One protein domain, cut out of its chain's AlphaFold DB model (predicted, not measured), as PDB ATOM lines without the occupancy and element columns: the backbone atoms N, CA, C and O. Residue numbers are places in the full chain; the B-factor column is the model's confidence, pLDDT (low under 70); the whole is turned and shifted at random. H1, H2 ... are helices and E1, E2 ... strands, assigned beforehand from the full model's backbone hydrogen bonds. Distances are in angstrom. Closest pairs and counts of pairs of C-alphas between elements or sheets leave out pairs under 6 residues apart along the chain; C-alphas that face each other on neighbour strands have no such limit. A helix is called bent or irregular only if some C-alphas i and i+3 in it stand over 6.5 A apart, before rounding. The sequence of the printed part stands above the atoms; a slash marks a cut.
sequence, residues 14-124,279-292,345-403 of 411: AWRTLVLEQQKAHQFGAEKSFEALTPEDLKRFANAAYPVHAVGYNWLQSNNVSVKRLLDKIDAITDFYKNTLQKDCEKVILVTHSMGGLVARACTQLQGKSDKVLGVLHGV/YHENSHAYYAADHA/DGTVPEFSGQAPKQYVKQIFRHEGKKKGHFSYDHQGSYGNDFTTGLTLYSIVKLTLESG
ATOM      1  N   ALA A  14     106.490   2.282   3.974       90.69
ATOM      2  CA  ALA A  14     106.616   3.652   4.464       90.69
ATOM      3  C   ALA A  14     107.475   3.713   5.737       90.69
ATOM      4  O   ALA A  14     108.341   4.578   5.853       90.69
ATOM      5  N   TRP A  15     107.296   2.771   6.667       92.69
ATOM      6  CA  TRP A  15     108.086   2.688   7.901       92.69
ATOM      7  C   TRP A  15     109.523   2.231   7.647       92.69
ATOM      8  O   TRP A  15     110.453   2.745   8.270       92.69
ATOM      9  N   ARG A  16     109.740   1.326   6.687       91.88
ATOM     10  CA  ARG A  16     111.088   0.971   6.224       91.88
ATOM     11  C   ARG A  16     111.811   2.196   5.676       91.88
ATOM     12  O   ARG A  16     112.892   2.527   6.156       91.88
ATOM     13  N   THR A  17     111.173   2.904   4.748       90.50
ATOM     14  CA  THR A  17     111.775   4.039   4.035       90.50
ATOM     15  C   THR A  17     111.995   5.241   4.953       90.50
ATOM     16  O   THR A  17     113.070   5.834   4.951       90.50
ATOM     17  N   LEU A  18     110.987   5.629   5.741       87.88
ATOM     18  CA  LEU A  18     111.049   6.832   6.579       87.88
ATOM     19  C   LEU A  18     111.835   6.613   7.869       87.88
ATOM     20  O   LEU A  18     112.459   7.549   8.359       87.88
ATOM     21  N   VAL A  19     111.804   5.402   8.432       89.75
ATOM     22  CA  VAL A  19     112.418   5.122   9.734       89.75
ATOM     23  C   VAL A  19     113.652   4.251   9.573       89.75
ATOM     24  O   VAL A  19     114.744   4.714   9.889       89.75
ATOM     25  N   LEU A  20     113.524   3.022   9.058       91.19
ATOM     26  CA  LEU A  20     114.625   2.051   9.110       91.19
ATOM     27  C   LEU A  20     115.823   2.390   8.212       91.19
ATOM     28  O   LEU A  20     116.964   2.130   8.595       91.19
ATOM     29  N   GLU A  21     115.582   2.967   7.038       89.44
ATOM     30  CA  GLU A  21     116.626   3.294   6.058       89.44
ATOM     31  C   GLU A  21     117.281   4.661   6.318       89.44
ATOM     32  O   GLU A  21     118.463   4.856   6.007       89.44
ATOM     33  N   GLN A  22     116.539   5.596   6.921       83.25
ATOM     34  CA  GLN A  22     116.993   6.969   7.184       83.25
ATOM     35  C   GLN A  22     117.725   7.149   8.520       83.25
ATOM     36  O   GLN A  22     118.454   8.125   8.691       83.25
ATOM     37  N   GLN A  23     117.565   6.221   9.464       81.44
ATOM     38  CA  GLN A  23     118.038   6.345  10.851       81.44
ATOM     39  C   GLN A  23     119.553   6.195  11.068       81.44
ATOM     40  O   GLN A  23     120.030   5.386  11.866       81.44
ATOM     41  N   LYS A  24     120.356   7.007  10.394       80.56
ATOM     42  CA  LYS A  24     121.797   7.049  10.647       80.56
ATOM     43  C   LYS A  24     122.084   8.136  11.669       80.56
ATOM     44  O   LYS A  24     121.700   9.280  11.451       80.56
ATOM     45  N   ALA A  25     122.828   7.798  12.724       78.25
ATOM     46  CA  ALA A  25     123.203   8.732  13.791       78.25
ATOM     47  C   ALA A  25     123.722  10.072  13.246       78.25
ATOM     48  O   ALA A  25     123.252  11.132  13.648       78.25
ATOM     49  N   HIS A  26     124.645  10.010  12.276       84.31
ATOM     50  CA  HIS A  26     125.165  11.203  11.617       84.31
ATOM     51  C   HIS A  26     124.090  11.927  10.802       84.31
ATOM     52  O   HIS A  26     124.030  13.140  10.882       84.31
ATOM     53  N   GLN A  27     123.232  11.226  10.055       85.44
ATOM     54  CA  GLN A  27     122.201  11.885   9.248       85.44
ATOM     55  C   GLN A  27     121.163  12.584  10.122       85.44
ATOM     56  O   GLN A  27     120.837  13.726   9.839       85.44
ATOM     57  N   PHE A  28     120.693  11.959  11.203       91.44
ATOM     58  CA  PHE A  28     119.801  12.606  12.171       91.44
ATOM     59  C   PHE A  28     120.503  13.657  13.041       91.44
ATOM     60  O   PHE A  28     119.834  14.347  13.795       91.44
ATOM     61  N   GLY A  29     121.826  13.814  12.969       94.88
ATOM     62  CA  GLY A  29     122.549  14.784  13.791       94.88
ATOM     63  C   GLY A  29     122.511  14.468  15.291       94.88
ATOM     64  O   GLY A  29     122.500  15.388  16.104       94.88
ATOM     65  N   ALA A  30     122.447  13.190  15.678       96.62
ATOM     66  CA  ALA A  30     122.378  12.790  17.085       96.62
ATOM     67  C   ALA A  30     123.623  13.258  17.863       96.62
ATOM     68  O   ALA A  30     124.753  12.936  17.494       96.62
ATOM     69  N   GLU A  31     123.425  13.991  18.960       96.62
ATOM     70  CA  GLU A  31     124.519  14.496  19.806       96.62
ATOM     71  C   GLU A  31     124.753  13.652  21.069       96.62
ATOM     72  O   GLU A  31     125.639  13.963  21.871       96.62
ATOM     73  N   LYS A  32     123.951  12.601  21.268       96.25
ATOM     74  CA  LYS A  32     124.101  11.600  22.333       96.25
ATOM     75  C   LYS A  32     124.164  10.199  21.742       96.25
ATOM     76  O   LYS A  32     123.891  10.015  20.556       96.25
ATOM     77  N   SER A  33     124.500   9.213  22.579       93.69
ATOM     78  CA  SER A  33     124.511   7.796  22.204       93.69
ATOM     79  C   SER A  33     123.259   7.439  21.408       93.69
ATOM     80  O   SER A  33     122.138   7.656  21.863       93.69
ATOM     81  N   PHE A  34     123.471   6.948  20.190       93.88
ATOM     82  CA  PHE A  34     122.411   6.676  19.235       93.88
ATOM     83  C   PHE A  34     122.249   5.173  19.059       93.88
ATOM     84  O   PHE A  34     123.221   4.465  18.803       93.88
ATOM     85  N   GLU A  35     121.010   4.712  19.152       93.56
ATOM     86  CA  GLU A  35     120.637   3.321  18.929       93.56
ATOM     87  C   GLU A  35     119.648   3.263  17.769       93.56
ATOM     88  O   GLU A  35     118.580   3.876  17.832       93.56
ATOM     89  N   ALA A  36     120.012   2.560  16.698       94.94
ATOM     90  CA  ALA A  36     119.121   2.355  15.567       94.94
ATOM     91  C   ALA A  36     118.015   1.357  15.939       94.94
ATOM     92  O   ALA A  36     118.282   0.326  16.550       94.94
ATOM     93  N   LEU A  37     116.788   1.657  15.528       95.81
ATOM     94  CA  LEU A  37     115.642   0.765  15.577       95.81
ATOM     95  C   LEU A  37     115.851  -0.438  14.663       95.81
ATOM     96  O   LEU A  37     116.362  -0.338  13.547       95.81
ATOM     97  N   THR A  38     115.380  -1.582  15.117       95.50
ATOM     98  CA  THR A  38     115.352  -2.825  14.356       95.50
ATOM     99  C   THR A  38     113.941  -3.102  13.825       95.50
ATOM    100  O   THR A  38     112.960  -2.532  14.311       95.50
ATOM    101  N   PRO A  39     113.783  -4.006  12.842       95.56
ATOM    102  CA  PRO A  39     112.462  -4.516  12.478       95.56
ATOM    103  C   PRO A  39     111.682  -5.083  13.676       95.56
ATOM    104  O   PRO A  39     110.469  -4.912  13.747       95.56
ATOM    105  N   GLU A  40     112.368  -5.711  14.635       94.94
ATOM    106  CA  GLU A  40     111.762  -6.246  15.860       94.94
ATOM    107  C   GLU A  40     111.231  -5.138  16.780       94.94
ATOM    108  O   GLU A  40     110.155  -5.287  17.361       94.94
ATOM    109  N   ASP A  41     111.918  -3.995  16.859       95.81
ATOM    110  CA  ASP A  41     111.424  -2.822  17.587       95.81
ATOM    111  C   ASP A  41     110.112  -2.307  16.994       95.81
ATOM    112  O   ASP A  41     109.187  -1.987  17.739       95.81
ATOM    113  N   LEU A  42     109.991  -2.287  15.661       95.56
ATOM    114  CA  LEU A  42     108.747  -1.896  14.993       95.56
ATOM    115  C   LEU A  42     107.619  -2.904  15.224       95.56
ATOM    116  O   LEU A  42     106.475  -2.490  15.401       95.56
ATOM    117  N   LYS A  43     107.924  -4.206  15.286       94.69
ATOM    118  CA  LYS A  43     106.925  -5.222  15.651       94.69
ATOM    119  C   LYS A  43     106.419  -5.028  17.075       94.69
ATOM    120  O   LYS A  43     105.214  -5.026  17.290       94.69
ATOM    121  N   ARG A  44     107.320  -4.794  18.036       94.88
ATOM    122  CA  ARG A  44     106.935  -4.478  19.423       94.88
ATOM    123  C   ARG A  44     106.121  -3.192  19.493       94.88
ATOM    124  O   ARG A  44     105.104  -3.147  20.171       94.88
ATOM    125  N   PHE A  45     106.546  -2.157  18.773       95.38
ATOM    126  CA  PHE A  45     105.850  -0.875  18.709       95.38
ATOM    127  C   PHE A  45     104.430  -1.014  18.138       95.38
ATOM    128  O   PHE A  45     103.520  -0.355  18.636       95.38
ATOM    129  N   ALA A  46     104.222  -1.909  17.166       94.38
ATOM    130  CA  ALA A  46     102.922  -2.190  16.555       94.38
ATOM    131  C   ALA A  46     101.892  -2.845  17.498       94.38
ATOM    132  O   ALA A  46     100.718  -2.919  17.141       94.38
ATOM    133  N   ASN A  47     102.285  -3.247  18.713       92.38
ATOM    134  CA  ASN A  47     101.364  -3.771  19.732       92.38
ATOM    135  C   ASN A  47     100.476  -2.686  20.380       92.38
ATOM    136  O   ASN A  47      99.695  -2.985  21.281       92.38
ATOM    137  N   ALA A  48     100.566  -1.433  19.925       92.19
ATOM    138  CA  ALA A  48      99.665  -0.353  20.304       92.19
ATOM    139  C   ALA A  48      99.251   0.494  19.091       92.19
ATOM    140  O   ALA A  48      99.916   0.520  18.055       92.19
ATOM    141  N   ALA A  49      98.139   1.218  19.236       91.31
ATOM    142  CA  ALA A  49      97.681   2.197  18.255       91.31
ATOM    143  C   ALA A  49      98.138   3.611  18.649       91.31
ATOM    144  O   ALA A  49      98.046   3.988  19.817       91.31
ATOM    145  N   TYR A  50      98.548   4.419  17.666       94.12
ATOM    146  CA  TYR A  50      99.067   5.781  17.878       94.12
ATOM    147  C   TYR A  50      98.225   6.831  17.140       94.12
ATOM    148  O   TYR A  50      98.677   7.418  16.153       94.12
ATOM    149  N   PRO A  51      96.973   7.068  17.564       94.75
ATOM    150  CA  PRO A  51      96.145   8.099  16.961       94.75
ATOM    151  C   PRO A  51      96.715   9.495  17.245       94.75
ATOM    152  O   PRO A  51      97.053   9.830  18.380       94.75
ATOM    153  N   VAL A  52      96.779  10.333  16.210       95.94
ATOM    154  CA  VAL A  52      97.318  11.695  16.310       95.94
ATOM    155  C   VAL A  52      96.187  12.691  16.553       95.94
ATOM    156  O   VAL A  52      95.229  12.755  15.785       95.94
ATOM    157  N   HIS A  53      96.332  13.507  17.598       97.69
ATOM    158  CA  HIS A  53      95.399  14.580  17.945       97.69
ATOM    159  C   HIS A  53      96.102  15.932  17.900       97.69
ATOM    160  O   HIS A  53      97.189  16.094  18.452       97.69
ATOM    161  N   ALA A  54      95.464  16.925  17.282       97.44
ATOM    162  CA  ALA A  54      95.966  18.293  17.264       97.44
ATOM    163  C   ALA A  54      95.375  19.097  18.432       97.44
ATOM    164  O   ALA A  54      94.161  19.301  18.515       97.44
ATOM    165  N   VAL A  55      96.238  19.604  19.315       97.69
ATOM    166  CA  VAL A  55      95.842  20.455  20.447       97.69
ATOM    167  C   VAL A  55      96.316  21.886  20.207       97.69
ATOM    168  O   VAL A  55      97.337  22.328  20.725       97.69
ATOM    169  N   GLY A  56      95.557  22.625  19.397       96.62
ATOM    170  CA  GLY A  56      95.784  24.059  19.214       96.62
ATOM    171  C   GLY A  56      95.505  24.843  20.501       96.62
ATOM    172  O   GLY A  56      94.566  24.523  21.243       96.62
ATOM    173  N   TYR A  57      96.288  25.890  20.746       96.56
ATOM    174  CA  TYR A  57      96.147  26.803  21.882       96.56
ATOM    175  C   TYR A  57      96.232  28.261  21.413       96.56
ATOM    176  O   TYR A  57      96.743  28.548  20.332       96.56
ATOM    177  N   ASN A  58      95.698  29.183  22.216       96.12
ATOM    178  CA  ASN A  58      95.889  30.609  21.977       96.12
ATOM    179  C   ASN A  58      97.323  30.962  22.386       96.12
ATOM    180  O   ASN A  58      97.659  30.835  23.555       96.12
ATOM    181  N   TRP A  59      98.166  31.369  21.446       93.75
ATOM    182  CA  TRP A  59      99.573  31.677  21.709       93.75
ATOM    183  C   TRP A  59      99.789  33.075  22.312       93.75
ATOM    184  O   TRP A  59     100.895  33.371  22.750       93.75
ATOM    185  N   LEU A  60      98.757  33.929  22.351       94.44
ATOM    186  CA  LEU A  60      98.833  35.239  23.004       94.44
ATOM    187  C   LEU A  60      98.780  35.113  24.532       94.44
ATOM    188  O   LEU A  60      99.548  35.755  25.245       94.44
ATOM    189  N   GLN A  61      97.871  34.285  25.055       94.50
ATOM    190  CA  GLN A  61      97.737  34.089  26.503       94.50
ATOM    191  C   GLN A  61      98.989  33.417  27.090       94.50
ATOM    192  O   GLN A  61      99.786  32.829  26.366       94.50
ATOM    193  N   SER A  62      99.129  33.441  28.418       92.56
ATOM    194  CA  SER A  62     100.283  32.802  29.061       92.56
ATOM    195  C   SER A  62     100.278  31.308  28.789       92.56
ATOM    196  O   SER A  62      99.221  30.664  28.866       92.56
ATOM    197  N   ASN A  63     101.459  30.728  28.578       92.94
ATOM    198  CA  ASN A  63     101.570  29.285  28.460       92.94
ATOM    199  C   ASN A  63     101.067  28.558  29.719       92.94
ATOM    200  O   ASN A  63     100.583  27.442  29.586       92.94
ATOM    201  N   ASN A  64     101.017  29.195  30.899       89.00
ATOM    202  CA  ASN A  64     100.345  28.631  32.082       89.00
ATOM    203  C   ASN A  64      98.849  28.337  31.848       89.00
ATOM    204  O   ASN A  64      98.330  27.314  32.297       89.00
ATOM    205  N   VAL A  65      98.147  29.196  31.103       93.00
ATOM    206  CA  VAL A  65      96.744  28.963  30.717       93.00
ATOM    207  C   VAL A  65      96.666  27.887  29.632       93.00
ATOM    208  O   VAL A  65      95.805  27.004  29.683       93.00
ATOM    209  N   SER A  66      97.595  27.912  28.674       95.75
ATOM    210  CA  SER A  66      97.690  26.896  27.618       95.75
ATOM    211  C   SER A  66      97.982  25.497  28.173       95.75
ATOM    212  O   SER A  66      97.450  24.521  27.649       95.75
ATOM    213  N   VAL A  67      98.726  25.389  29.279       94.19
ATOM    214  CA  VAL A  67      98.953  24.134  30.009       94.19
ATOM    215  C   VAL A  67      97.644  23.554  30.531       94.19
ATOM    216  O   VAL A  67      97.386  22.374  30.318       94.19
ATOM    217  N   LYS A  68      96.783  24.366  31.163       93.31
ATOM    218  CA  LYS A  68      95.481  23.879  31.648       93.31
ATOM    219  C   LYS A  68      94.654  23.298  30.502       93.31
ATOM    220  O   LYS A  68      94.145  22.189  30.606       93.31
ATOM    221  N   ARG A  69      94.596  24.010  29.373       95.12
ATOM    222  CA  ARG A  69      93.915  23.520  28.170       95.12
ATOM    223  C   ARG A  69      94.511  22.206  27.661       95.12
ATOM    224  O   ARG A  69      93.750  21.336  27.242       95.12
ATOM    225  N   LEU A  70      95.838  22.081  27.643       96.50
ATOM    226  CA  LEU A  70      96.506  20.849  27.227       96.50
ATOM    227  C   LEU A  70      96.095  19.684  28.132       96.50
ATOM    228  O   LEU A  70      95.716  18.638  27.619       96.50
ATOM    229  N   LEU A  71      96.083  19.886  29.450       94.38
ATOM    230  CA  LEU A  71      95.658  18.867  30.412       94.38
ATOM    231  C   LEU A  71      94.198  18.454  30.224       94.38
ATOM    232  O   LEU A  71      93.927  17.262  30.102       94.38
ATOM    233  N   ASP A  72      93.284  19.418  30.100       95.12
ATOM    234  CA  ASP A  72      91.865  19.141  29.851       95.12
ATOM    235  C   ASP A  72      91.678  18.323  28.559       95.12
ATOM    236  O   ASP A  72      90.794  17.470  28.461       95.12
ATOM    237  N   LYS A  73      92.521  18.563  27.545       97.19
ATOM    238  CA  LYS A  73      92.499  17.805  26.291       97.19
ATOM    239  C   LYS A  73      93.096  16.414  26.423       97.19
ATOM    240  O   LYS A  73      92.517  15.495  25.854       97.19
ATOM    241  N   ILE A  74      94.189  16.245  27.160       96.88
ATOM    242  CA  ILE A  74      94.748  14.918  27.461       96.88
ATOM    243  C   ILE A  74      93.697  14.063  28.173       96.88
ATOM    244  O   ILE A  74      93.458  12.926  27.765       96.88
ATOM    245  N   ASP A  75      93.006  14.628  29.162       95.69
ATOM    246  CA  ASP A  75      91.967  13.921  29.915       95.69
ATOM    247  C   ASP A  75      90.794  13.546  29.011       95.69
ATOM    248  O   ASP A  75      90.450  12.372  28.902       95.69
ATOM    249  N   ALA A  76      90.263  14.499  28.243       97.19
ATOM    250  CA  ALA A  76      89.175  14.219  27.309       97.19
ATOM    251  C   ALA A  76      89.541  13.165  26.243       97.19
ATOM    252  O   ALA A  76      88.705  12.336  25.884       97.19
ATOM    253  N   ILE A  77      90.773  13.196  25.721       97.38
ATOM    254  CA  ILE A  77      91.246  12.242  24.709       97.38
ATOM    255  C   ILE A  77      91.386  10.848  25.325       97.38
ATOM    256  O   ILE A  77      90.825   9.890  24.795       97.38
ATOM    257  N   THR A  78      92.100  10.722  26.445       96.00
ATOM    258  CA  THR A  78      92.311   9.423  27.102       96.00
ATOM    259  C   THR A  78      90.990   8.821  27.587       96.00
ATOM    260  O   THR A  78      90.748   7.631  27.383       96.00
ATOM    261  N   ASP A  79      90.081   9.629  28.137       96.69
ATOM    262  CA  ASP A  79      88.744   9.191  28.546       96.69
ATOM    263  C   ASP A  79      87.880   8.754  27.364       96.69
ATOM    264  O   ASP A  79      87.136   7.783  27.485       96.69
ATOM    265  N   PHE A  80      87.994   9.405  26.203       97.19
ATOM    266  CA  PHE A  80      87.319   8.944  24.992       97.19
ATOM    267  C   PHE A  80      87.796   7.542  24.580       97.19
ATOM    268  O   PHE A  80      86.965   6.672  24.305       97.19
ATOM    269  N   TYR A  81      89.106   7.281  24.585       96.88
ATOM    270  CA  TYR A  81      89.633   5.952  24.248       96.88
ATOM    271  C   TYR A  81      89.221   4.884  25.265       96.88
ATOM    272  O   TYR A  81      88.745   3.823  24.856       96.88
ATOM    273  N   LYS A  82      89.320   5.180  26.565       96.06
ATOM    274  CA  LYS A  82      88.939   4.247  27.636       96.06
ATOM    275  C   LYS A  82      87.437   3.971  27.649       96.06
ATOM    276  O   LYS A  82      87.012   2.826  27.559       96.06
ATOM    277  N   ASN A  83      86.621   5.020  27.717       96.75
ATOM    278  CA  ASN A  83      85.198   4.886  28.035       96.75
ATOM    279  C   ASN A  83      84.327   4.662  26.792       96.75
ATOM    280  O   ASN A  83      83.302   3.988  26.881       96.75
ATOM    281  N   THR A  84      84.722   5.201  25.634       96.06
ATOM    282  CA  THR A  84      83.939   5.074  24.393       96.06
ATOM    283  C   THR A  84      84.449   3.938  23.520       96.06
ATOM    284  O   THR A  84      83.653   3.138  23.033       96.06
ATOM    285  N   LEU A  85      85.767   3.856  23.312       96.06
ATOM    286  CA  LEU A  85      86.365   2.855  22.419       96.06
ATOM    287  C   LEU A  85      86.823   1.579  23.133       96.06
ATOM    288  O   LEU A  85      87.228   0.639  22.449       96.06
ATOM    289  N   GLN A  86      86.738   1.536  24.469       95.44
ATOM    290  CA  GLN A  86      87.140   0.387  25.289       95.44
ATOM    291  C   GLN A  86      88.589  -0.037  24.985       95.44
ATOM    292  O   GLN A  86      88.881  -1.206  24.729       95.44
ATOM    293  N   LYS A  87      89.488   0.955  24.925       92.69
ATOM    294  CA  LYS A  87      90.930   0.786  24.700       92.69
ATOM    295  C   LYS A  87      91.717   1.223  25.928       92.69
ATOM    296  O   LYS A  87      91.405   2.252  26.523       92.69
ATOM    297  N   ASP A  88      92.797   0.508  26.219       90.81
ATOM    298  CA  ASP A  88      93.752   0.913  27.246       90.81
ATOM    299  C   ASP A  88      94.528   2.145  26.770       90.81
ATOM    300  O   ASP A  88      95.259   2.112  25.779       90.81
ATOM    301  N   CYS A  89      94.314   3.277  27.443       93.38
ATOM    302  CA  CYS A  89      94.948   4.550  27.112       93.38
ATOM    303  C   CYS A  89      95.140   5.381  28.384       93.38
ATOM    304  O   CYS A  89      94.256   6.132  28.801       93.38
ATOM    305  N   GLU A  90      96.299   5.218  29.021       88.38
ATOM    306  CA  GLU A  90      96.633   5.908  30.275       88.38
ATOM    307  C   GLU A  90      97.536   7.126  30.073       88.38
ATOM    308  O   GLU A  90      97.502   8.063  30.870       88.38
ATOM    309  N   LYS A  91      98.355   7.115  29.017       93.75
ATOM    310  CA  LYS A  91      99.393   8.121  28.778       93.75
ATOM    311  C   LYS A  91      99.411   8.581  27.330       93.75
ATOM    312  O   LYS A  91      98.992   7.858  26.428       93.75
ATOM    313  N   VAL A  92      99.959   9.771  27.112       97.25
ATOM    314  CA  VAL A  92     100.142  10.365  25.780       97.25
ATOM    315  C   VAL A  92     101.609  10.662  25.491       97.25
ATOM    316  O   VAL A  92     102.394  10.897  26.404       97.25
ATOM    317  N   ILE A  93     101.980  10.720  24.216       98.38
ATOM    318  CA  ILE A  93     103.270  11.267  23.780       98.38
ATOM    319  C   ILE A  93     103.010  12.678  23.263       98.38
ATOM    320  O   ILE A  93     102.132  12.878  22.422       98.38
ATOM    321  N   LEU A  94     103.759  13.660  23.758       98.56
ATOM    322  CA  LEU A  94     103.649  15.037  23.283       98.56
ATOM    323  C   LEU A  94     104.662  15.276  22.162       98.56
ATOM    324  O   LEU A  94     105.861  15.100  22.357       98.56
ATOM    325  N   VAL A  95     104.191  15.719  21.000       98.75
ATOM    326  CA  VAL A  95     105.043  16.207  19.908       98.75
ATOM    327  C   VAL A  95     104.806  17.701  19.782       98.75
ATOM    328  O   VAL A  95     103.674  18.134  19.565       98.75
ATOM    329  N   THR A  96     105.851  18.499  19.979       98.62
ATOM    330  CA  THR A  96     105.724  19.955  20.080       98.62
ATOM    331  C   THR A  96     106.509  20.661  18.993       98.62
ATOM    332  O   THR A  96     107.654  20.301  18.743       98.62
ATOM    333  N   HIS A  97     105.946  21.735  18.454       98.38
ATOM    334  CA  HIS A  97     106.645  22.679  17.585       98.38
ATOM    335  C   HIS A  97     106.888  23.998  18.324       98.38
ATOM    336  O   HIS A  97     105.983  24.496  19.006       98.38
ATOM    337  N   SER A  98     108.091  24.560  18.186       97.38
ATOM    338  CA  SER A  98     108.439  25.906  18.649       97.38
ATOM    339  C   SER A  98     108.058  26.148  20.123       97.38
ATOM    340  O   SER A  98     108.409  25.359  21.007       97.38
ATOM    341  N   MET A  99     107.314  27.221  20.405       96.81
ATOM    342  CA  MET A  99     106.830  27.610  21.731       96.81
ATOM    343  C   MET A  99     105.938  26.555  22.400       96.81
ATOM    344  O   MET A  99     105.850  26.514  23.627       96.81
ATOM    345  N   GLY A 100     105.345  25.630  21.635       98.06
ATOM    346  CA  GLY A 100     104.623  24.486  22.200       98.06
ATOM    347  C   GLY A 100     105.508  23.618  23.102       98.06
ATOM    348  O   GLY A 100     105.006  22.973  24.023       98.06
ATOM    349  N   GLY A 101     106.829  23.643  22.899       98.06
ATOM    350  CA  GLY A 101     107.780  22.996  23.796       98.06
ATOM    351  C   GLY A 101     107.817  23.621  25.195       98.06
ATOM    352  O   GLY A 101     107.945  22.890  26.177       98.06
ATOM    353  N   LEU A 102     107.615  24.941  25.314       97.94
ATOM    354  CA  LEU A 102     107.500  25.624  26.611       97.94
ATOM    355  C   LEU A 102     106.215  25.203  27.335       97.94
ATOM    356  O   LEU A 102     106.254  24.922  28.532       97.94
ATOM    357  N   VAL A 103     105.102  25.061  26.600       97.50
ATOM    358  CA  VAL A 103     103.837  24.526  27.138       97.50
ATOM    359  C   VAL A 103     104.031  23.103  27.665       97.50
ATOM    360  O   VAL A 103     103.621  22.804  28.783       97.50
ATOM    361  N   ALA A 104     104.686  22.218  26.908       97.31
ATOM    362  CA  ALA A 104     104.915  20.840  27.349       97.31
ATOM    363  C   ALA A 104     105.860  20.745  28.560       97.31
ATOM    364  O   ALA A 104     105.614  19.948  29.472       97.31
ATOM    365  N   ARG A 105     106.903  21.586  28.620       97.00
ATOM    366  CA  ARG A 105     107.762  21.709  29.810       97.00
ATOM    367  C   ARG A 105     106.948  22.162  31.017       97.00
ATOM    368  O   ARG A 105     106.933  21.479  32.032       97.00
ATOM    369  N   ALA A 106     106.185  23.242  30.897       95.31
ATOM    370  CA  ALA A 106     105.345  23.725  31.990       95.31
ATOM    371  C   ALA A 106     104.292  22.684  32.429       95.31
ATOM    372  O   ALA A 106     104.072  22.491  33.622       95.31
ATOM    373  N   CYS A 107     103.701  21.947  31.487       95.25
ATOM    374  CA  CYS A 107     102.737  20.879  31.761       95.25
ATOM    375  C   CYS A 107     103.332  19.741  32.598       95.25
ATOM    376  O   CYS A 107     102.728  19.307  33.579       95.25
ATOM    377  N   THR A 108     104.515  19.259  32.221       92.94
ATOM    378  CA  THR A 108     105.159  18.130  32.909       92.94
ATOM    379  C   THR A 108     105.789  18.550  34.238       92.94
ATOM    380  O   THR A 108     105.739  17.794  35.202       92.94
ATOM    381  N   GLN A 109     106.297  19.782  34.335       88.44
ATOM    382  CA  GLN A 109     107.139  20.207  35.457       88.44
ATOM    383  C   GLN A 109     106.396  21.052  36.499       88.44
ATOM    384  O   GLN A 109     106.554  20.824  37.693       88.44
ATOM    385  N   LEU A 110     105.543  21.995  36.081       82.12
ATOM    386  CA  LEU A 110     104.870  22.919  37.008       82.12
ATOM    387  C   LEU A 110     103.543  22.386  37.544       82.12
ATOM    388  O   LEU A 110     103.168  22.688  38.672       82.12
ATOM    389  N   GLN A 111     102.828  21.595  36.746       80.56
ATOM    390  CA  GLN A 111     101.562  20.981  37.163       80.56
ATOM    391  C   GLN A 111     101.744  19.550  37.694       80.56
ATOM    392  O   GLN A 111     100.766  18.922  38.106       80.56
ATOM    393  N   GLY A 112     102.976  19.020  37.662       72.62
ATOM    394  CA  GLY A 112     103.307  17.677  38.144       72.62
ATOM    395  C   GLY A 112     102.578  16.557  37.399       72.62
ATOM    396  O   GLY A 112     102.247  15.545  38.008       72.62
ATOM    397  N   LYS A 113     102.274  16.750  36.106       80.31
ATOM    398  CA  LYS A 113     101.493  15.808  35.278       80.31
ATOM    399  C   LYS A 113     102.349  14.917  34.378       80.31
ATOM    400  O   LYS A 113     101.884  14.454  33.337       80.31
ATOM    401  N   SER A 114     103.606  14.689  34.759       82.25
ATOM    402  CA  SER A 114     104.489  13.732  34.075       82.25
ATOM    403  C   SER A 114     103.921  12.312  34.078       82.25
ATOM    404  O   SER A 114     104.195  11.544  33.172       82.25
ATOM    405  N   ASP A 115     103.063  11.959  35.036       88.88
ATOM    406  CA  ASP A 115     102.386  10.660  35.085       88.88
ATOM    407  C   ASP A 115     101.484  10.397  33.865       88.88
ATOM    408  O   ASP A 115     101.416   9.261  33.397       88.88
ATOM    409  N   LYS A 116     100.851  11.442  33.312       93.69
ATOM    410  CA  LYS A 116      99.984  11.362  32.120       93.69
ATOM    411  C   LYS A 116     100.748  11.424  30.796       93.69
ATOM    412  O   LYS A 116     100.168  11.191  29.733       93.69
ATOM    413  N   VAL A 117     102.034  11.764  30.828       96.88
ATOM    414  CA  VAL A 117     102.867  11.944  29.636       96.88
ATOM    415  C   VAL A 117     103.900  10.824  29.588       96.88
ATOM    416  O   VAL A 117     104.725  10.670  30.472       96.88
ATOM    417  N   LEU A 118     103.862  10.011  28.539       96.62
ATOM    418  CA  LEU A 118     104.821   8.929  28.330       96.62
ATOM    419  C   LEU A 118     106.205   9.467  27.953       96.62
ATOM    420  O   LEU A 118     107.237   8.925  28.349       96.62
ATOM    421  N   GLY A 119     106.222  10.532  27.156       97.62
ATOM    422  CA  GLY A 119     107.429  11.178  26.674       97.62
ATOM    423  C   GLY A 119     107.122  12.397  25.816       97.62
ATOM    424  O   GLY A 119     105.968  12.651  25.459       97.62
ATOM    425  N   VAL A 120     108.164  13.163  25.495       98.62
ATOM    426  CA  VAL A 120     108.031  14.406  24.724       98.62
ATOM    427  C   VAL A 120     109.081  14.485  23.623       98.62
ATOM    428  O   VAL A 120     110.267  14.306  23.886       98.62
ATOM    429  N   LEU A 121     108.660  14.818  22.405       98.81
ATOM    430  CA  LEU A 121     109.537  15.270  21.330       98.81
ATOM    431  C   LEU A 121     109.409  16.787  21.164       98.81
ATOM    432  O   LEU A 121     108.350  17.291  20.787       98.81
ATOM    433  N   HIS A 122     110.507  17.504  21.389       98.81
ATOM    434  CA  HIS A 122     110.598  18.941  21.152       98.81
ATOM    435  C   HIS A 122     111.213  19.257  19.787       98.81
ATOM    436  O   HIS A 122     112.400  19.022  19.584       98.81
ATOM    437  N   GLY A 123     110.443  19.830  18.865       98.50
ATOM    438  CA  GLY A 123     110.952  20.365  17.604       98.50
ATOM    439  C   GLY A 123     111.163  21.873  17.664       98.50
ATOM    440  O   GLY A 123     110.241  22.607  18.020       98.50
ATOM    441  N   VAL A 124     112.369  22.324  17.300       98.44
ATOM    442  CA  VAL A 124     112.759  23.741  17.128       98.44
ATOM    443  C   VAL A 124     112.347  24.657  18.288       98.44
ATOM    444  O   VAL A 124     111.948  25.803  18.105       98.44
ATOM    445  N   TYR A 279     112.694  19.499  32.329       96.50
ATOM    446  CA  TYR A 279     112.284  18.721  31.157       96.50
ATOM    447  C   TYR A 279     111.728  17.369  31.605       96.50
ATOM    448  O   TYR A 279     112.087  16.860  32.664       96.50
ATOM    449  N   HIS A 280     110.860  16.774  30.787       96.62
ATOM    450  CA  HIS A 280     110.391  15.417  31.040       96.62
ATOM    451  C   HIS A 280     111.564  14.426  30.929       96.62
ATOM    452  O   HIS A 280     112.386  14.531  30.021       96.62
ATOM    453  N   GLU A 281     111.646  13.449  31.837       94.56
ATOM    454  CA  GLU A 281     112.782  12.509  31.900       94.56
ATOM    455  C   GLU A 281     112.927  11.661  30.628       94.56
ATOM    456  O   GLU A 281     114.021  11.263  30.237       94.56
ATOM    457  N   ASN A 282     111.804  11.408  29.956       96.69
ATOM    458  CA  ASN A 282     111.734  10.723  28.678       96.69
ATOM    459  C   ASN A 282     111.485  11.754  27.572       96.69
ATOM    460  O   ASN A 282     110.362  11.897  27.087       96.69
ATOM    461  N   SER A 283     112.508  12.542  27.240       97.94
ATOM    462  CA  SER A 283     112.418  13.592  26.220       97.94
ATOM    463  C   SER A 283     113.465  13.438  25.133       97.94
ATOM    464  O   SER A 283     114.639  13.205  25.416       97.94
ATOM    465  N   HIS A 284     113.044  13.653  23.892       98.69
ATOM    466  CA  HIS A 284     113.906  13.912  22.746       98.69
ATOM    467  C   HIS A 284     113.736  15.372  22.306       98.69
ATOM    468  O   HIS A 284     112.682  15.977  22.518       98.69
ATOM    469  N   ALA A 285     114.747  15.945  21.663       98.75
ATOM    470  CA  ALA A 285     114.647  17.268  21.056       98.75
ATOM    471  C   ALA A 285     115.393  17.332  19.720       98.75
ATOM    472  O   ALA A 285     116.362  16.610  19.518       98.75
ATOM    473  N   TYR A 286     114.987  18.218  18.818       98.56
ATOM    474  CA  TYR A 286     115.778  18.566  17.643       98.56
ATOM    475  C   TYR A 286     115.751  20.070  17.382       98.56
ATOM    476  O   TYR A 286     114.767  20.752  17.680       98.56
ATOM    477  N   TYR A 287     116.838  20.585  16.816       98.56
ATOM    478  CA  TYR A 287     117.007  21.997  16.487       98.56
ATOM    479  C   TYR A 287     117.885  22.158  15.245       98.56
ATOM    480  O   TYR A 287     118.637  21.252  14.879       98.56
ATOM    481  N   ALA A 288     117.787  23.311  14.585       97.88
ATOM    482  CA  ALA A 288     118.692  23.648  13.496       97.88
ATOM    483  C   ALA A 288     119.898  24.444  14.008       97.88
ATOM    484  O   ALA A 288     119.785  25.302  14.882       97.88
ATOM    485  N   ALA A 289     121.047  24.156  13.415       97.38
ATOM    486  CA  ALA A 289     122.288  24.902  13.544       97.38
ATOM    487  C   ALA A 289     122.855  25.143  12.136       97.38
ATOM    488  O   ALA A 289     124.027  24.878  11.865       97.38
ATOM    489  N   ASP A 290     121.990  25.560  11.208       97.19
ATOM    490  CA  ASP A 290     122.314  25.695   9.791       97.19
ATOM    491  C   ASP A 290     122.740  27.131   9.464       97.19
ATOM    492  O   ASP A 290     122.008  28.094   9.692       97.19
ATOM    493  N   HIS A 291     123.928  27.286   8.878       96.31
ATOM    494  CA  HIS A 291     124.417  28.582   8.396       96.31
ATOM    495  C   HIS A 291     123.603  29.135   7.217       96.31
ATOM    496  O   HIS A 291     123.682  30.329   6.935       96.31
ATOM    497  N   ALA A 292     122.857  28.289   6.502       96.44
ATOM    498  CA  ALA A 292     121.936  28.725   5.455       96.44
ATOM    499  C   ALA A 292     120.629  29.308   6.018       96.44
ATOM    500  O   ALA A 292     119.880  29.923   5.264       96.44
ATOM    501  N   ASP A 345     117.454  28.274  12.590       96.50
ATOM    502  CA  ASP A 345     116.330  27.987  11.683       96.50
ATOM    503  C   ASP A 345     115.675  29.272  11.126       96.50
ATOM    504  O   ASP A 345     114.509  29.277  10.731       96.50
ATOM    505  N   GLY A 346     116.389  30.399  11.139       94.38
ATOM    506  CA  GLY A 346     115.844  31.711  10.772       94.38
ATOM    507  C   GLY A 346     115.148  32.466  11.914       94.38
ATOM    508  O   GLY A 346     115.069  33.695  11.860       94.38
ATOM    509  N   THR A 347     114.690  31.783  12.973       94.50
ATOM    510  CA  THR A 347     114.068  32.414  14.156       94.50
ATOM    511  C   THR A 347     114.836  32.117  15.440       94.50
ATOM    512  O   THR A 347     115.180  33.040  16.182       94.50
ATOM    513  N   VAL A 348     115.110  30.844  15.707       97.50
ATOM    514  CA  VAL A 348     115.782  30.358  16.907       97.50
ATOM    515  C   VAL A 348     117.255  30.117  16.580       97.50
ATOM    516  O   VAL A 348     117.565  29.294  15.715       97.50
ATOM    517  N   PRO A 349     118.188  30.822  17.245       97.00
ATOM    518  CA  PRO A 349     119.610  30.550  17.083       97.00
ATOM    519  C   PRO A 349     119.984  29.219  17.738       97.00
ATOM    520  O   PRO A 349     119.394  28.824  18.751       97.00
ATOM    521  N   GLU A 350     121.026  28.570  17.211       96.56
ATOM    522  CA  GLU A 350     121.546  27.289  17.708       96.56
ATOM    523  C   GLU A 350     121.792  27.319  19.219       96.56
ATOM    524  O   GLU A 350     121.570  26.329  19.907       96.56
ATOM    525  N   PHE A 351     122.180  28.483  19.751       95.38
ATOM    526  CA  PHE A 351     122.460  28.680  21.164       95.38
ATOM    527  C   PHE A 351     121.239  28.413  22.058       95.38
ATOM    528  O   PHE A 351     121.377  27.786  23.106       95.38
ATOM    529  N   SER A 352     120.046  28.832  21.625       97.75
ATOM    530  CA  SER A 352     118.796  28.516  22.324       97.75
ATOM    531  C   SER A 352     118.345  27.088  22.036       97.75
ATOM    532  O   SER A 352     117.972  26.357  22.953       97.75
ATOM    533  N   GLY A 353     118.448  26.659  20.773       98.00
ATOM    534  CA  GLY A 353     118.040  25.320  20.342       98.00
ATOM    535  C   GLY A 353     118.800  24.187  21.041       98.00
ATOM    536  O   GLY A 353     118.199  23.164  21.366       98.00
ATOM    537  N   GLN A 354     120.089  24.381  21.340       97.75
ATOM    538  CA  GLN A 354     120.941  23.386  22.003       97.75
ATOM    539  C   GLN A 354     120.762  23.326  23.528       97.75
ATOM    540  O   GLN A 354     121.209  22.365  24.158       97.75
ATOM    541  N   ALA A 355     120.138  24.331  24.154       97.50
ATOM    542  CA  ALA A 355     120.018  24.421  25.615       97.50
ATOM    543  C   ALA A 355     119.393  23.178  26.300       97.50
ATOM    544  O   ALA A 355     119.825  22.838  27.406       97.50
ATOM    545  N   PRO A 356     118.458  22.427  25.673       98.00
ATOM    546  CA  PRO A 356     117.941  21.178  26.232       98.00
ATOM    547  C   PRO A 356     118.979  20.057  26.388       98.00
ATOM    548  O   PRO A 356     118.703  19.095  27.101       98.00
ATOM    549  N   LYS A 357     120.153  20.134  25.739       97.75
ATOM    550  CA  LYS A 357     121.102  19.015  25.570       97.75
ATOM    551  C   LYS A 357     121.419  18.262  26.857       97.75
ATOM    552  O   LYS A 357     121.468  17.039  26.837       97.75
ATOM    553  N   GLN A 358     121.621  18.939  27.981       96.44
ATOM    554  CA  GLN A 358     121.949  18.268  29.248       96.44
ATOM    555  C   GLN A 358     120.740  17.633  29.958       96.44
ATOM    556  O   GLN A 358     120.934  16.787  30.824       96.44
ATOM    557  N   TYR A 359     119.515  17.980  29.565       97.12
ATOM    558  CA  TYR A 359     118.283  17.617  30.272       97.12
ATOM    559  C   TYR A 359     117.425  16.564  29.551       97.12
ATOM    560  O   TYR A 359     116.582  15.932  30.174       97.12
ATOM    561  N   VAL A 360     117.621  16.370  28.243       97.81
ATOM    562  CA  VAL A 360     116.844  15.419  27.419       97.81
ATOM    563  C   VAL A 360     117.622  14.126  27.168       97.81
ATOM    564  O   VAL A 360     118.848  14.151  27.162       97.81
ATOM    565  N   LYS A 361     116.973  12.989  26.904       97.19
ATOM    566  CA  LYS A 361     117.660  11.714  26.610       97.19
ATOM    567  C   LYS A 361     118.416  11.719  25.287       97.19
ATOM    568  O   LYS A 361     119.502  11.154  25.204       97.19
ATOM    569  N   GLN A 362     117.862  12.385  24.279       97.88
ATOM    570  CA  GLN A 362     118.464  12.517  22.956       97.88
ATOM    571  C   GLN A 362     118.223  13.923  22.415       97.88
ATOM    572  O   GLN A 362     117.158  14.506  22.630       97.88
ATOM    573  N   ILE A 363     119.215  14.469  21.714       98.44
ATOM    574  CA  ILE A 363     119.074  15.728  20.994       98.44
ATOM    575  C   ILE A 363     119.724  15.630  19.616       98.44
ATOM    576  O   ILE A 363     120.796  15.045  19.468       98.44
ATOM    577  N   PHE A 364     119.056  16.203  18.624       98.12
ATOM    578  CA  PHE A 364     119.441  16.145  17.224       98.12
ATOM    579  C   PHE A 364     119.765  17.548  16.699       98.12
ATOM    580  O   PHE A 364     118.915  18.443  16.722       98.12
ATOM    581  N   ARG A 365     121.003  17.742  16.243       97.88
ATOM    582  CA  ARG A 365     121.533  19.001  15.712       97.88
ATOM    583  C   ARG A 365     121.567  18.963  14.187       97.88
ATOM    584  O   ARG A 365     122.415  18.299  13.594       97.88
ATOM    585  N   HIS A 366     120.710  19.743  13.537       97.56
ATOM    586  CA  HIS A 366     120.648  19.813  12.076       97.56
ATOM    587  C   HIS A 366     121.452  21.002  11.529       97.56
ATOM    588  O   HIS A 366     120.974  22.123  11.417       97.56
ATOM    589  N   GLU A 367     122.704  20.743  11.171       96.19
ATOM    590  CA  GLU A 367     123.659  21.704  10.588       96.19
ATOM    591  C   GLU A 367     123.512  21.974   9.065       96.19
ATOM    592  O   GLU A 367     124.415  22.524   8.430       96.19
ATOM    593  N   GLY A 368     122.408  21.546   8.449       94.44
ATOM    594  CA  GLY A 368     122.125  21.768   7.027       94.44
ATOM    595  C   GLY A 368     122.841  20.847   6.027       94.44
ATOM    596  O   GLY A 368     123.608  19.937   6.365       94.44
ATOM    597  N   LYS A 369     122.592  21.109   4.735       92.44
ATOM    598  CA  LYS A 369     122.940  20.213   3.607       92.44
ATOM    599  C   LYS A 369     124.427  19.881   3.511       92.44
ATOM    600  O   LYS A 369     124.786  18.761   3.161       92.44
ATOM    601  N   LYS A 370     125.304  20.835   3.842       90.31
ATOM    602  CA  LYS A 370     126.768  20.645   3.795       90.31
ATOM    603  C   LYS A 370     127.271  19.603   4.798       90.31
ATOM    604  O   LYS A 370     128.367  19.080   4.620       90.31
ATOM    605  N   LYS A 371     126.483  19.312   5.835       90.75
ATOM    606  CA  LYS A 371     126.761  18.302   6.861       90.75
ATOM    607  C   LYS A 371     125.921  17.035   6.679       90.75
ATOM    608  O   LYS A 371     125.935  16.171   7.541       90.75
ATOM    609  N   GLY A 372     125.209  16.913   5.554       87.56
ATOM    610  CA  GLY A 372     124.344  15.768   5.269       87.56
ATOM    611  C   GLY A 372     122.975  15.820   5.950       87.56
ATOM    612  O   GLY A 372     122.251  14.831   5.894       87.56
ATOM    613  N   HIS A 373     122.607  16.952   6.559       90.75
ATOM    614  CA  HIS A 373     121.305  17.156   7.193       90.75
ATOM    615  C   HIS A 373     120.342  17.905   6.261       90.75
ATOM    616  O   HIS A 373     120.761  18.602   5.330       90.75
ATOM    617  N   PHE A 374     119.037  17.811   6.523       90.12
ATOM    618  CA  PHE A 374     118.064  18.661   5.838       90.12
ATOM    619  C   PHE A 374     118.200  20.123   6.298       90.12
ATOM    620  O   PHE A 374     118.571  20.393   7.438       90.12
ATOM    621  N   SER A 375     117.919  21.065   5.397       94.50
ATOM    622  CA  SER A 375     117.904  22.505   5.680       94.50
ATOM    623  C   SER A 375     116.461  22.985   5.629       94.50
ATOM    624  O   SER A 375     115.782  22.728   4.633       94.50
ATOM    625  N   TYR A 376     115.996  23.638   6.687       95.12
ATOM    626  CA  TYR A 376     114.612  24.079   6.843       95.12
ATOM    627  C   TYR A 376     114.562  25.382   7.647       95.12
ATOM    628  O   TYR A 376     115.400  25.603   8.521       95.12
ATOM    629  N   ASP A 377     113.573  26.228   7.365       94.75
ATOM    630  CA  ASP A 377     113.230  27.336   8.254       94.75
ATOM    631  C   ASP A 377     112.391  26.846   9.449       94.75
ATOM    632  O   ASP A 377     111.912  25.706   9.492       94.75
ATOM    633  N   HIS A 378     112.212  27.724  10.427       95.38
ATOM    634  CA  HIS A 378     111.498  27.447  11.664       95.38
ATOM    635  C   HIS A 378     110.061  26.943  11.446       95.38
ATOM    636  O   HIS A 378     109.623  26.015  12.126       95.38
ATOM    637  N   GLN A 379     109.322  27.529  10.498       92.69
ATOM    638  CA  GLN A 379     107.917  27.186  10.242       92.69
ATOM    639  C   GLN A 379     107.802  25.843   9.510       92.69
ATOM    640  O   GLN A 379     106.923  25.033   9.804       92.69
ATOM    641  N   GLY A 380     108.721  25.584   8.579       93.31
ATOM    642  CA  GLY A 380     108.796  24.379   7.759       93.31
ATOM    643  C   GLY A 380     109.512  23.196   8.416       93.31
ATOM    644  O   GLY A 380     109.756  22.190   7.746       93.31
ATOM    645  N   SER A 381     109.850  23.271   9.707       95.75
ATOM    646  CA  SER A 381     110.700  22.281  10.383       95.75
ATOM    647  C   SER A 381     110.106  20.872  10.498       95.75
ATOM    648  O   SER A 381     110.837  19.955  10.847       95.75
ATOM    649  N   TYR A 382     108.802  20.695  10.275       95.81
ATOM    650  CA  TYR A 382     108.132  19.385  10.193       95.81
ATOM    651  C   TYR A 382     107.686  19.036   8.762       95.81
ATOM    652  O   TYR A 382     107.106  17.981   8.528       95.81
ATOM    653  N   GLY A 383     107.932  19.917   7.789       93.19
ATOM    654  CA  GLY A 383     107.415  19.807   6.421       93.19
ATOM    655  C   GLY A 383     108.253  18.937   5.482       93.19
ATOM    656  O   GLY A 383     108.174  19.120   4.271       93.19
ATOM    657  N   ASN A 384     109.107  18.054   6.009       90.06
ATOM    658  CA  ASN A 384     110.019  17.241   5.205       90.06
ATOM    659  C   ASN A 384     110.193  15.823   5.773       90.06
ATOM    660  O   ASN A 384     110.183  15.622   6.990       90.06
ATOM    661  N   ASP A 385     110.428  14.862   4.874       89.81
ATOM    662  CA  ASP A 385     110.527  13.430   5.189       89.81
ATOM    663  C   ASP A 385     111.620  13.104   6.203       89.81
ATOM    664  O   ASP A 385     111.447  12.209   7.024       89.81
ATOM    665  N   PHE A 386     112.715  13.863   6.197       89.62
ATOM    666  CA  PHE A 386     113.808  13.672   7.141       89.62
ATOM    667  C   PHE A 386     113.353  13.926   8.588       89.62
ATOM    668  O   PHE A 386     113.543  13.088   9.471       89.62
ATOM    669  N   THR A 387     112.682  15.054   8.838       91.69
ATOM    670  CA  THR A 387     112.120  15.353  10.166       91.69
ATOM    671  C   THR A 387     110.930  14.464  10.514       91.69
ATOM    672  O   THR A 387     110.741  14.144  11.689       91.69
ATOM    673  N   THR A 388     110.177  13.984   9.518       92.62
ATOM    674  CA  THR A 388     109.158  12.941   9.705       92.62
ATOM    675  C   THR A 388     109.793  11.645  10.213       92.62
ATOM    676  O   THR A 388     109.353  11.112  11.230       92.62
ATOM    677  N   GLY A 389     110.871  11.177   9.578       94.06
ATOM    678  CA  GLY A 389     111.615   9.985   9.986       94.06
ATOM    679  C   GLY A 389     112.168  10.086  11.407       94.06
ATOM    680  O   GLY A 389     111.953   9.189  12.220       94.06
ATOM    681  N   LEU A 390     112.788  11.220  11.751       95.50
ATOM    682  CA  LEU A 390     113.268  11.506  13.111       95.50
ATOM    683  C   LEU A 390     112.130  11.537  14.138       95.50
ATOM    684  O   LEU A 390     112.288  11.059  15.267       95.50
ATOM    685  N   THR A 391     110.979  12.095  13.759       96.81
ATOM    686  CA  THR A 391     109.790  12.161  14.618       96.81
ATOM    687  C   THR A 391     109.274  10.770  14.935       96.81
ATOM    688  O   THR A 391     109.099  10.439  16.107       96.81
ATOM    689  N   LEU A 392     109.104   9.932  13.912       96.31
ATOM    690  CA  LEU A 392     108.682   8.544  14.077       96.31
ATOM    691  C   LEU A 392     109.713   7.743  14.879       96.31
ATOM    692  O   LEU A 392     109.334   7.073  15.835       96.31
ATOM    693  N   TYR A 393     111.008   7.889  14.575       97.19
ATOM    694  CA  TYR A 393     112.093   7.292  15.360       97.19
ATOM    695  C   TYR A 393     111.971   7.648  16.847       97.19
ATOM    696  O   TYR A 393     112.025   6.777  17.716       97.19
ATOM    697  N   SER A 394     111.764   8.933  17.143       97.88
ATOM    698  CA  SER A 394     111.654   9.417  18.517       97.88
ATOM    699  C   SER A 394     110.418   8.869  19.213       97.88
ATOM    700  O   SER A 394     110.524   8.437  20.352       97.88
ATOM    701  N   ILE A 395     109.268   8.822  18.538       97.88
ATOM    702  CA  ILE A 395     108.044   8.230  19.094       97.88
ATOM    703  C   ILE A 395     108.274   6.753  19.438       97.88
ATOM    704  O   ILE A 395     107.943   6.339  20.546       97.88
ATOM    705  N   VAL A 396     108.899   5.976  18.545       97.38
ATOM    706  CA  VAL A 396     109.206   4.559  18.805       97.38
ATOM    707  C   VAL A 396     110.127   4.415  20.016       97.38
ATOM    708  O   VAL A 396     109.806   3.669  20.941       97.38
ATOM    709  N   LYS A 397     111.243   5.156  20.062       97.50
ATOM    710  CA  LYS A 397     112.198   5.091  21.181       97.50
ATOM    711  C   LYS A 397     111.571   5.517  22.506       97.50
ATOM    712  O   LYS A 397     111.706   4.793  23.487       97.50
ATOM    713  N   LEU A 398     110.835   6.630  22.526       97.62
ATOM    714  CA  LEU A 398     110.136   7.109  23.721       97.62
ATOM    715  C   LEU A 398     109.156   6.055  24.250       97.62
ATOM    716  O   LEU A 398     109.105   5.832  25.460       97.62
ATOM    717  N   THR A 399     108.424   5.375  23.364       97.00
ATOM    718  CA  THR A 399     107.501   4.304  23.752       97.00
ATOM    719  C   THR A 399     108.232   3.080  24.285       97.00
ATOM    720  O   THR A 399     107.930   2.626  25.389       97.00
ATOM    721  N   LEU A 400     109.200   2.539  23.544       95.75
ATOM    722  CA  LEU A 400     109.871   1.296  23.932       95.75
ATOM    723  C   LEU A 400     110.682   1.459  25.223       95.75
ATOM    724  O   LEU A 400     110.639   0.586  26.088       95.75
ATOM    725  N   GLU A 401     111.359   2.594  25.401       93.50
ATOM    726  CA  GLU A 401     112.145   2.871  26.610       93.50
ATOM    727  C   GLU A 401     111.292   3.150  27.847       93.50
ATOM    728  O   GLU A 401     111.779   3.001  28.965       93.50
ATOM    729  N   SER A 402     110.028   3.546  27.674       92.88
ATOM    730  CA  SER A 402     109.105   3.698  28.804       92.88
ATOM    731  C   SER A 402     108.717   2.358  29.437       92.88
ATOM    732  O   SER A 402     108.214   2.328  30.558       92.88
ATOM    733  N   GLY A 403     108.900   1.251  28.705       91.56
ATOM    734  CA  GLY A 403     108.481  -0.082  29.125       91.56
ATOM    735  C   GLY A 403     106.967  -0.316  29.110       91.56
ATOM    736  O   GLY A 403     106.539  -1.390  29.519       91.56
TER     737      GLY A 403
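This is residues 14 to 124, 279 to 292 and 345 to 403 of the 411 residues of an uncharacterized protein of Duganella sp. Root198D2 (UniProt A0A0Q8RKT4). A parallel sheet of four strands, E1, E2, E3 and E5, makes the core, with helix H7 lying along one face and H4 and the short H5 over the other. H1 and H2 pack on H7, which lies between them and the sheet, and the long helix H3 crosses H4 near the E1 edge. The printed part has 184 residues with seven named helices and five named strands, in the order H1 H2 H3 E1 H4 E2 E3 E4 H5 H6 E5 H7; the sheet's order is E1, E2, E3, E5. The class is mixed, helices and strands, in three layers, with helices on both faces of the sheet. The whole is compact, with a radius of gyration of the C-alphas of 16.3 A and spans of 50 by 42 by 27 A.

H1 holds residues 14 to 20 and begins at C-alpha 14 (106.616, 3.652, 4.464). H2 holds residues 39 to 45. H3, residues 63 to 84, is the longest helix at 30.2 A and begins at C-alpha 63 (101.570, 29.285, 28.460). E1 is residues 92 to 97, 16.2 A long, and H4 is residues 100 to 109, 14.2 A long. E2, residues 117 to 123, measures 16.8 A. After the first cut come E3, residues 283 to 288, 17.4 A long, and E4, residues 290 to 292. After the second cut come H5, residues 350 to 353, and H6, residues 355 to 358; H6 is irregular, with C-alphas 355 and 358 7.4 A apart. E5 is residues 362 to 366, 13.3 A long. H7, residues 385 to 401, measures 23.9 A and ends at C-alpha 401 (112.145, 2.871, 26.610).

E1 and E5 are the edge strands. E1 and E2 are parallel at 15 degrees, with N 96 and O 121 at 2.9 A, within hydrogen-bond range. E2 and E3 are parallel at 6 degrees, with N 286 and O 122 at 2.8 A. E3 and E5 are parallel at 11 degrees, with N 364 and O 285 at 2.9 A. E3 runs on into E4 at 25 degrees; E4 pairs with no named strand. H7 is on the sheet at a height of 8.4 A, over E2 and E3, and runs along the strands, at 20 degrees to E2 on the local plane; its closest C-alphas to E2 are those of Leu 398 and Gly 119, 5.7 A apart. H4, on the opposite face at a height of 8.8 A, lies over E1 and, only just, over E2, on which 3 of its C-alphas fall. E1, H4 and E2 form a strand-helix-strand unit, two parallel neighbour strands joined through a helix, with a right-handed crossover. H5 lies over E3 on the same face as H4, at a height of 8.7 A. H3 and H6 only graze the sheet. H3 touches H4 with residues 63 to 71 alone, about perpendicular at 77 degrees; the C-alphas of Val 67 and Cys 107 are closest, at 5.3 A. H1 touches H7 at a steep tilt of 65 degrees, with the C-alphas of Leu 18 and Gly 389 closest at 4.7 A. H2 touches residues 396 to 400 of H7 at a steep tilt of 66 degrees, with the C-alphas of Phe 45 and Val 396 closest at 6.4 A. H1 and H3 are apart. Every O i to N i+4 pair is within hydrogen-bond range in H1, H2, H4 and H7, and 17 of 18 in H3; H5 and H6 are too short for such a pair.

The two C-alphas farthest apart are those of Asn 83 and Lys 370, 50.6 A. Residues 125 to 278 are not printed, with 14.9 A between C-alphas 124 and 279, nor are residues 293 to 344, with 8.4 A between C-alphas 292 and 345. The links H1 to H2, H2 to H3 and E5 to H7 are long. The mean pLDDT of the printed part is 94.4, and no printed residue is under 70.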